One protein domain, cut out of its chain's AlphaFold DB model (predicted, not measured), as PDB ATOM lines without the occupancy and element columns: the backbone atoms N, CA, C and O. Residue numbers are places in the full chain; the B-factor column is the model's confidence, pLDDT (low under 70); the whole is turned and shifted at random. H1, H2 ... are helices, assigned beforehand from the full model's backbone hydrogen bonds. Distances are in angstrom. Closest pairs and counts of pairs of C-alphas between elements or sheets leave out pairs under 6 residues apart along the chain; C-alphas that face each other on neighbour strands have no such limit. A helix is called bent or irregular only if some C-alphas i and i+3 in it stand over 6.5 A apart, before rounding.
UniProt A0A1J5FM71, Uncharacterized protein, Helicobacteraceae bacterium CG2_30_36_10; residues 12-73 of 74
ATOM      1  N   SER A  12     125.271  91.045  56.526       90.19
ATOM      2  CA  SER A  12     123.842  91.249  56.789       90.19
ATOM      3  C   SER A  12     123.035  89.979  56.552       90.19
ATOM      4  O   SER A  12     122.230  89.592  57.401       90.19
ATOM      5  N   GLU A  13     123.299  89.277  55.449       89.75
ATOM      6  CA  GLU A  13     122.590  88.044  55.108       89.75
ATOM      7  C   GLU A  13     122.851  86.938  56.135       89.75
ATOM      8  O   GLU A  13     121.909  86.367  56.690       89.75
ATOM      9  N   ARG A  14     124.124  86.708  56.481       90.81
ATOM     10  CA  ARG A  14     124.511  85.742  57.515       90.81
ATOM     11  C   ARG A  14     123.839  86.060  58.848       90.81
ATOM     12  O   ARG A  14     123.276  85.176  59.488       90.81
ATOM     13  N   LYS A  15     123.849  87.333  59.257       92.31
ATOM     14  CA  LYS A  15     123.199  87.779  60.496       92.31
ATOM     15  C   LYS A  15     121.689  87.560  60.469       92.31
ATOM     16  O   LYS A  15     121.113  87.218  61.500       92.31
ATOM     17  N   ASN A  16     121.044  87.739  59.320       93.88
ATOM     18  CA  ASN A  16     119.615  87.489  59.179       93.88
ATOM     19  C   ASN A  16     119.283  85.991  59.268       93.88
ATOM     20  O   ASN A  16     118.338  85.601  59.953       93.88
ATOM     21  N   GLN A  17     120.100  85.143  58.640       92.94
ATOM     22  CA  GLN A  17     119.967  83.688  58.727       92.94
ATOM     23  C   GLN A  17     120.183  83.185  60.161       92.94
ATOM     24  O   GLN A  17     119.366  82.411  60.657       92.94
ATOM     25  N   GLU A  18     121.209  83.681  60.863       93.81
ATOM     26  CA  GLU A  18     121.455  83.388  62.285       93.81
ATOM     27  C   GLU A  18     120.228  83.736  63.147       93.81
ATOM     28  O   GLU A  18     119.778  82.918  63.950       93.81
ATOM     29  N   LYS A  19     119.634  84.922  62.947       93.19
ATOM     30  CA  LYS A  19     118.416  85.341  63.665       93.19
ATOM     31  C   LYS A  19     117.228  84.434  63.361       93.19
ATOM     32  O   LYS A  19     116.499  84.062  64.279       93.19
ATOM     33  N   LYS A  20     117.035  84.063  62.093       92.25
ATOM     34  CA  LYS A  20     115.949  83.166  61.681       92.25
ATOM     35  C   LYS A  20     116.108  81.782  62.307       92.25
ATOM     36  O   LYS A  20     115.139  81.246  62.833       92.25
ATOM     37  N   LEU A  21     117.322  81.232  62.307       92.62
ATOM     38  CA  LEU A  21     117.629  79.955  62.956       92.62
ATOM     39  C   LEU A  21     117.376  80.014  64.465       92.62
ATOM     40  O   LEU A  21     116.731  79.121  65.009       92.62
ATOM     41  N   ALA A  22     117.812  81.085  65.131       91.62
ATOM     42  CA  ALA A  22     117.548  81.284  66.553       91.62
ATOM     43  C   ALA A  22     116.041  81.369  66.859       91.62
ATOM     44  O   ALA A  22     115.570  80.809  67.853       91.62
ATOM     45  N   HIS A  23     115.271  82.027  65.989       91.06
ATOM     46  CA  HIS A  23     113.819  82.093  66.117       91.06
ATOM     47  C   HIS A  23     113.179  80.709  65.959       91.06
ATOM     48  O   HIS A  23     112.430  80.294  66.837       91.06
ATOM     49  N   LEU A  24     113.545  79.950  64.921       92.31
ATOM     50  CA  LEU A  24     113.036  78.592  64.680       92.31
ATOM     51  C   LEU A  24     113.400  77.601  65.797       92.31
ATOM     52  O   LEU A  24     112.637  76.684  66.081       92.31
ATOM     53  N   ALA A  25     114.537  77.793  66.472       92.69
ATOM     54  CA  ALA A  25     114.915  76.978  67.626       92.69
ATOM     55  C   ALA A  25     114.006  77.212  68.850       92.69
ATOM     56  O   ALA A  25     113.888  76.343  69.712       92.69
ATOM     57  N   THR A  26     113.352  78.374  68.937       94.50
ATOM     58  CA  THR A  26     112.602  78.817  70.126       94.50
ATOM     59  C   THR A  26     111.107  79.036  69.886       94.50
ATOM     60  O   THR A  26     110.354  79.170  70.852       94.50
ATOM     61  N   HIS A  27     110.654  79.029  68.632       97.12
ATOM     62  CA  HIS A  27     109.271  79.299  68.245       97.12
ATOM     63  C   HIS A  27     108.715  78.189  67.353       97.12
ATOM     64  O   HIS A  27     109.443  77.539  66.604       97.12
ATOM     65  N   ASP A  28     107.416  77.949  67.478       96.00
ATOM     66  CA  ASP A  28     106.648  77.072  66.608       96.00
ATOM     67  C   ASP A  28     106.471  77.729  65.232       96.00
ATOM     68  O   ASP A  28     106.120  78.906  65.136       96.00
ATOM     69  N   SER A  29     106.725  76.987  64.155       92.50
ATOM     70  CA  SER A  29     106.731  77.546  62.799       92.50
ATOM     71  C   SER A  29     105.338  77.869  62.262       92.50
ATOM     72  O   SER A  29     105.225  78.710  61.372       92.50
ATOM     73  N   LEU A  30     104.292  77.219  62.782       93.69
ATOM     74  CA  LEU A  30     102.915  77.436  62.345       93.69
ATOM     75  C   LEU A  30     102.316  78.695  62.984       93.69
ATOM     76  O   LEU A  30     101.638  79.470  62.315       93.69
ATOM     77  N   THR A  31     102.576  78.909  64.274       94.44
ATOM     78  CA  THR A  31     101.946  79.979  65.069       94.44
ATOM     79  C   THR A  31     102.876  81.145  65.395       94.44
ATOM     80  O   THR A  31     102.407  82.195  65.829       94.44
ATOM     81  N   SER A  32     104.191  80.980  65.215       94.12
ATOM     82  CA  SER A  32     105.231  81.906  65.697       94.12
ATOM     83  C   SER A  32     105.213  82.143  67.217       94.12
ATOM     84  O   SER A  32     105.864  83.069  67.703       94.12
ATOM     85  N   LEU A  33     104.490  81.322  67.991       95.81
ATOM     86  CA  LEU A  33     104.510  81.350  69.455       95.81
ATOM     87  C   LEU A  33     105.731  80.595  69.997       95.81
ATOM     88  O   LEU A  33     106.283  79.749  69.295       95.81
ATOM     89  N   PRO A  34     106.160  80.844  71.252       96.19
ATOM     90  CA  PRO A  34     107.179  80.033  71.908       96.19
ATOM     91  C   PRO A  34     106.872  78.540  71.810       96.19
ATOM     92  O   PRO A  34     105.793  78.089  72.194       96.19
ATOM     93  N   ASN A  35     107.839  77.763  71.333       96.38
ATOM     94  CA  ASN A  35     107.692  76.316  71.288       96.38
ATOM     95  C   ASN A  35     107.776  75.711  72.703       96.38
ATOM     96  O   ASN A  35     108.119  76.376  73.687       96.38
ATOM     97  N   ARG A  36     107.495  74.408  72.814       96.06
ATOM     98  CA  ARG A  36     107.508  73.693  74.102       96.06
ATOM     99  C   ARG A  36     108.857  73.781  74.826       96.06
ATOM    100  O   ARG A  36     108.870  73.861  76.052       96.06
ATOM    101  N   MET A  37     109.973  73.766  74.097       95.44
ATOM    102  CA  MET A  37     111.310  73.882  74.690       95.44
ATOM    103  C   MET A  37     111.489  75.255  75.342       95.44
ATOM    104  O   MET A  37     111.758  75.340  76.538       95.44
ATOM    105  N   HIS A  38     111.228  76.326  74.592       96.69
ATOM    106  CA  HIS A  38     111.352  77.692  75.087       96.69
ATOM    107  C   HIS A  38     110.359  77.998  76.221       96.69
ATOM    108  O   HIS A  38     110.709  78.666  77.198       96.69
ATOM    109  N   PHE A  39     109.134  77.467  76.146       97.44
ATOM    110  CA  PHE A  39     108.169  77.531  77.246       97.44
ATOM    111  C   PHE A  39     108.719  76.882  78.523       97.44
ATOM    112  O   PHE A  39     108.675  77.500  79.586       97.44
ATOM    113  N   ASN A  40     109.273  75.668  78.427       97.12
ATOM    114  CA  ASN A  40     109.830  74.961  79.578       97.12
ATOM    115  C   ASN A  40     111.003  75.724  80.199       97.12
ATOM    116  O   ASN A  40     111.066  75.835  81.422       97.12
ATOM    117  N   ASP A  41     111.900  76.284  79.388       97.44
ATOM    118  CA  ASP A  41     113.019  77.092  79.886       97.44
ATOM    119  C   ASP A  41     112.523  78.321  80.657       97.44
ATOM    120  O   ASP A  41     113.026  78.646  81.738       97.44
ATOM    121  N   ASN A  42     111.494  78.993  80.135       97.12
ATOM    122  CA  ASN A  42     110.882  80.142  80.799       97.12
ATOM    123  C   ASN A  42     110.136  79.743  82.075       97.12
ATOM    124  O   ASN A  42     110.246  80.443  83.083       97.12
ATOM    125  N   LEU A  43     109.450  78.598  82.079       98.00
ATOM    126  CA  LEU A  43     108.787  78.064  83.266       98.00
ATOM    127  C   LEU A  43     109.799  77.735  84.372       98.00
ATOM    128  O   LEU A  43     109.582  78.109  85.523       98.00
ATOM    129  N   HIS A  44     110.936  77.116  84.036       98.19
ATOM    130  CA  HIS A  44     112.005  76.859  85.005       98.19
ATOM    131  C   HIS A  44     112.509  78.161  85.633       98.19
ATOM    132  O   HIS A  44     112.596  78.254  86.858       98.19
ATOM    133  N   LYS A  45     112.776  79.193  84.821       98.06
ATOM    134  CA  LYS A  45     113.183  80.519  85.320       98.06
ATOM    135  C   LYS A  45     112.113  81.133  86.226       98.06
ATOM    136  O   LYS A  45     112.442  81.605  87.315       98.06
ATOM    137  N   ALA A  46     110.845  81.085  85.816       98.06
ATOM    138  CA  ALA A  46     109.725  81.609  86.592       98.06
ATOM    139  C   ALA A  46     109.593  80.913  87.955       98.06
ATOM    140  O   ALA A  46     109.427  81.590  88.968       98.06
ATOM    141  N   ILE A  47     109.757  79.586  88.009       98.38
ATOM    142  CA  ILE A  47     109.759  78.814  89.260       98.38
ATOM    143  C   ILE A  47     110.889  79.274  90.188       98.38
ATOM    144  O   ILE A  47     110.651  79.469  91.380       98.38
ATOM    145  N   GLN A  48     112.109  79.468  89.677       98.44
ATOM    146  CA  GLN A  48     113.232  79.917  90.512       98.44
ATOM    147  C   GLN A  48     112.999  81.322  91.082       98.44
ATOM    148  O   GLN A  48     113.261  81.567  92.261       98.44
ATOM    149  N   ILE A  49     112.460  82.235  90.271       98.25
ATOM    150  CA  ILE A  49     112.103  83.591  90.711       98.25
ATOM    151  C   ILE A  49     111.000  83.537  91.774       98.25
ATOM    152  O   ILE A  49     111.110  84.197  92.806       98.25
ATOM    153  N   ALA A  50     109.966  82.726  91.547       98.44
ATOM    154  CA  ALA A  50     108.851  82.576  92.470       98.44
ATOM    155  C   ALA A  50     109.299  82.014  93.826       98.44
ATOM    156  O   ALA A  50     108.929  82.568  94.859       98.44
ATOM    157  N   LYS A  51     110.170  80.994  93.826       98.00
ATOM    158  CA  LYS A  51     110.776  80.442  95.050       98.00
ATOM    159  C   LYS A  51     111.546  81.500  95.834       98.00
ATOM    160  O   LYS A  51     111.374  81.597  97.044       98.00
ATOM    161  N   ARG A  52     112.373  82.303  95.155       98.25
ATOM    162  CA  ARG A  52     113.187  83.343  95.805       98.25
ATOM    163  C   ARG A  52     112.342  84.462  96.413       98.25
ATOM    164  O   ARG A  52     112.693  84.975  97.467       98.25
ATOM    165  N   ASN A  53     111.247  84.830  95.755       98.31
ATOM    166  CA  ASN A  53     110.417  85.970  96.146       98.31
ATOM    167  C   ASN A  53     109.152  85.569  96.929       98.31
ATOM    168  O   ASN A  53     108.318  86.423  97.209       98.31
ATOM    169  N   ASN A  54     108.991  84.283  97.263       97.31
ATOM    170  CA  ASN A  54     107.784  83.726  97.881       97.31
ATOM    171  C   ASN A  54     106.488  84.047  97.100       97.31
ATOM    172  O   ASN A  54     105.441  84.346  97.674       97.31
ATOM    173  N   TYR A  55     106.564  84.001  95.768       97.88
ATOM    174  CA  TYR A  55     105.411  84.174  94.885       97.88
ATOM    175  C   TYR A  55     104.811  82.829  94.484       97.88
ATOM    176  O   TYR A  55     105.474  81.792  94.490       97.88
ATOM    177  N   LYS A  56     103.543  82.868  94.075       97.31
ATOM    178  CA  LYS A  56     102.871  81.749  93.416       97.31
ATOM    179  C   LYS A  56     102.781  82.030  91.925       97.31
ATOM    180  O   LYS A  56     102.580  83.170  91.517       97.31
ATOM    181  N   ILE A  57     102.908  80.980  91.128       97.62
ATOM    182  CA  ILE A  57     102.677  81.020  89.685       97.62
ATOM    183  C   ILE A  57     101.550  80.051  89.340       97.62
ATOM    184  O   ILE A  57     101.326  79.078  90.061       97.62
ATOM    185  N   ALA A  58     100.863  80.312  88.235       97.44
ATOM    186  CA  ALA A  58      99.867  79.418  87.662       97.44
ATOM    187  C   ALA A  58     100.267  79.077  86.223       97.44
ATOM    188  O   ALA A  58     100.866  79.901  85.531       97.44
ATOM    189  N   VAL A  59      99.929  77.867  85.785       97.06
ATOM    190  CA  VAL A  59     100.114  77.413  84.404       97.06
ATOM    191  C   VAL A  59      98.748  77.028  83.859       97.06
ATOM    192  O   VAL A  59      98.021  76.276  84.505       97.06
ATOM    193  N   LEU A  60      98.408  77.546  82.680       97.06
ATOM    194  CA  LEU A  60      97.172  77.231  81.977       97.06
ATOM    195  C   LEU A  60      97.492  76.427  80.721       97.06
ATOM    196  O   LEU A  60      98.389  76.790  79.961       97.06
ATOM    197  N   PHE A  61      96.725  75.365  80.499       94.94
ATOM    198  CA  PHE A  61      96.713  74.623  79.246       94.94
ATOM    199  C   PHE A  61      95.382  74.879  78.549       94.94
ATOM    200  O   PHE A  61      94.323  74.785  79.169       94.94
ATOM    201  N   LEU A  62      95.458  75.229  77.271       94.06
ATOM    202  CA  LEU A  62      94.315  75.438  76.395       94.06
ATOM    203  C   LEU A  62      94.433  74.423  75.267       94.06
ATOM    204  O   LEU A  62      95.507  74.294  74.679       94.06
ATOM    205  N   ASP A  63      93.346  73.718  74.989       93.19
ATOM    206  CA  ASP A  63      93.264  72.778  73.878       93.19
ATOM    207  C   ASP A  63      92.154  73.207  72.918       93.19
ATOM    208  O   ASP A  63      91.156  73.814  73.324       93.19
ATOM    209  N   LEU A  64      92.351  72.932  71.631       93.88
ATOM    210  CA  LEU A  64      91.384  73.281  70.600       93.88
ATOM    211  C   LEU A  64      90.349  72.163  70.473       93.88
ATOM    212  O   LEU A  64      90.630  71.071  69.978       93.88
ATOM    213  N   ASN A  65      89.113  72.465  70.866       91.94
ATOM    214  CA  ASN A  65      88.000  71.540  70.682       91.94
ATOM    215  C   ASN A  65      87.811  71.206  69.195       91.94
ATOM    216  O   ASN A  65      87.835  72.093  68.344       91.94
ATOM    217  N   ARG A  66      87.555  69.925  68.897       90.38
ATOM    218  CA  ARG A  66      87.265  69.411  67.540       90.38
ATOM    219  C   ARG A  66      88.389  69.648  66.520       90.38
ATOM    220  O   ARG A  66      88.142  69.600  65.320       90.38
ATOM    221  N   PHE A  67      89.631  69.839  66.973       92.00
ATOM    222  CA  PHE A  67      90.785  70.067  66.094       92.00
ATOM    223  C   PHE A  67      90.948  68.988  65.011       92.00
ATOM    224  O   PHE A  67      91.234  69.297  63.858       92.00
ATOM    225  N   LYS A  68      90.693  67.720  65.357       89.31
ATOM    226  CA  LYS A  68      90.749  66.607  64.405       89.31
ATOM    227  C   LYS A  68      89.693  66.709  63.299       89.31
ATOM    228  O   LYS A  68      90.030  66.504  62.144       89.31
ATOM    229  N   GLU A  69      88.453  67.072  63.632       93.38
ATOM    230  CA  GLU A  69      87.375  67.207  62.637       93.38
ATOM    231  C   GLU A  69      87.698  68.289  61.596       93.38
ATOM    232  O   GLU A  69      87.435  68.107  60.412       93.38
ATOM    233  N   VAL A  70      88.305  69.401  62.022       91.75
ATOM    234  CA  VAL A  70      88.742  70.466  61.105       91.75
ATOM    235  C   VAL A  70      89.851  69.971  60.173       91.75
ATOM    236  O   VAL A  70      89.774  70.203  58.973       91.75
ATOM    237  N   ASN A  71      90.848  69.251  60.696       88.50
ATOM    238  CA  ASN A  71      91.936  68.718  59.868       88.50
ATOM    239  C   ASN A  71      91.492  67.584  58.932       88.50
ATOM    240  O   ASN A  71      92.067  67.442  57.864       88.50
ATOM    241  N   ASP A  72      90.494  66.787  59.317       91.56
ATOM    242  CA  ASP A  72      89.987  65.678  58.498       91.56
ATOM    243  C   ASP A  72      89.026  66.164  57.381       91.56
ATOM    244  O   ASP A  72      88.650  65.381  56.510       91.56
ATOM    245  N   THR A  73      88.605  67.439  57.403       86.56
ATOM    246  CA  THR A  73      87.683  68.051  56.417       86.56
ATOM    247  C   THR A  73      88.347  69.047  55.458       86.56
ATOM    248  O   THR A  73      87.666  69.571  54.572       86.56
TER     249      THR A  73
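What this domain is: This is residues 12 to 73 of the 74 residues of an uncharacterized protein of Helicobacteraceae bacterium CG2_30_36_10 (UniProt A0A1J5FM71). Picture an open, flat, angular frame: two long helices, H1 and H2, meet near their ends in a corner like an L, and from the far end of H2 a long unnamed arm, residues 54 to 66, folds back to a small helix, H3, away from both. There is no packed core; residues 12 to 22 of H1 stick out at one end, and residues 60 to 73, with H3, at the other. The printed part has 62 residues with three named helices in the order H1, H2, H3 and no named strand; its class is all helix. It is extended, with a radius of gyration of the C-alphas of 16.9 A, and it spans 46 by 44 by 11 A.

How they stand to each other: Begin at the first printed residue with H1, residues 12 to 26, and go on to H2, residues 36 to 53. The two helices are close but not clearly touching, with 2 pairs of C-alphas within 8 A. Look at Thr 26 and His 38 for their closest C-alphas, 5.2 A apart. Their lines stand at 72 degrees, only just about perpendicular, and their centres are 24.5 A apart. Farther along comes H3, residues 67 to 72, which touches no helix: it is apart from H1 and apart from H2. In the backbone of H1, H2 and H3, each pair of O i and N i+4 is within hydrogen-bond range.

Where its parts are: Find C-alpha 12 at (123.842, 91.249, 56.789); from there H1 runs through 15 residues to C-alpha 26 at (112.602, 78.817, 70.126), 21.4 A from first to last C-alpha. H2, the longest helix with 18 residues, begins at C-alpha 36 at (107.508, 73.693, 74.102) and covers 25.4 A to C-alpha 53. H3, six residues, measures 8.8 A from C-alpha 67 to C-alpha 72 at (89.987, 65.678, 58.498). No helix is bent.

The domain as a whole: Look at Arg 52 and Thr 73 for the two C-alphas farthest apart, 49.4 A. Without the stretches that stand free, residues 12 to 22 and 60 to 73, a body of 37 residues remains, spanning 36 by 15 by 10 A. The link from H1 to H2 has 9 residues and is short; the link from H2 to H3 has 13 residues and is long. The printed part has no cut. The mean pLDDT of the printed part is 94.7, and no printed residue is under 70.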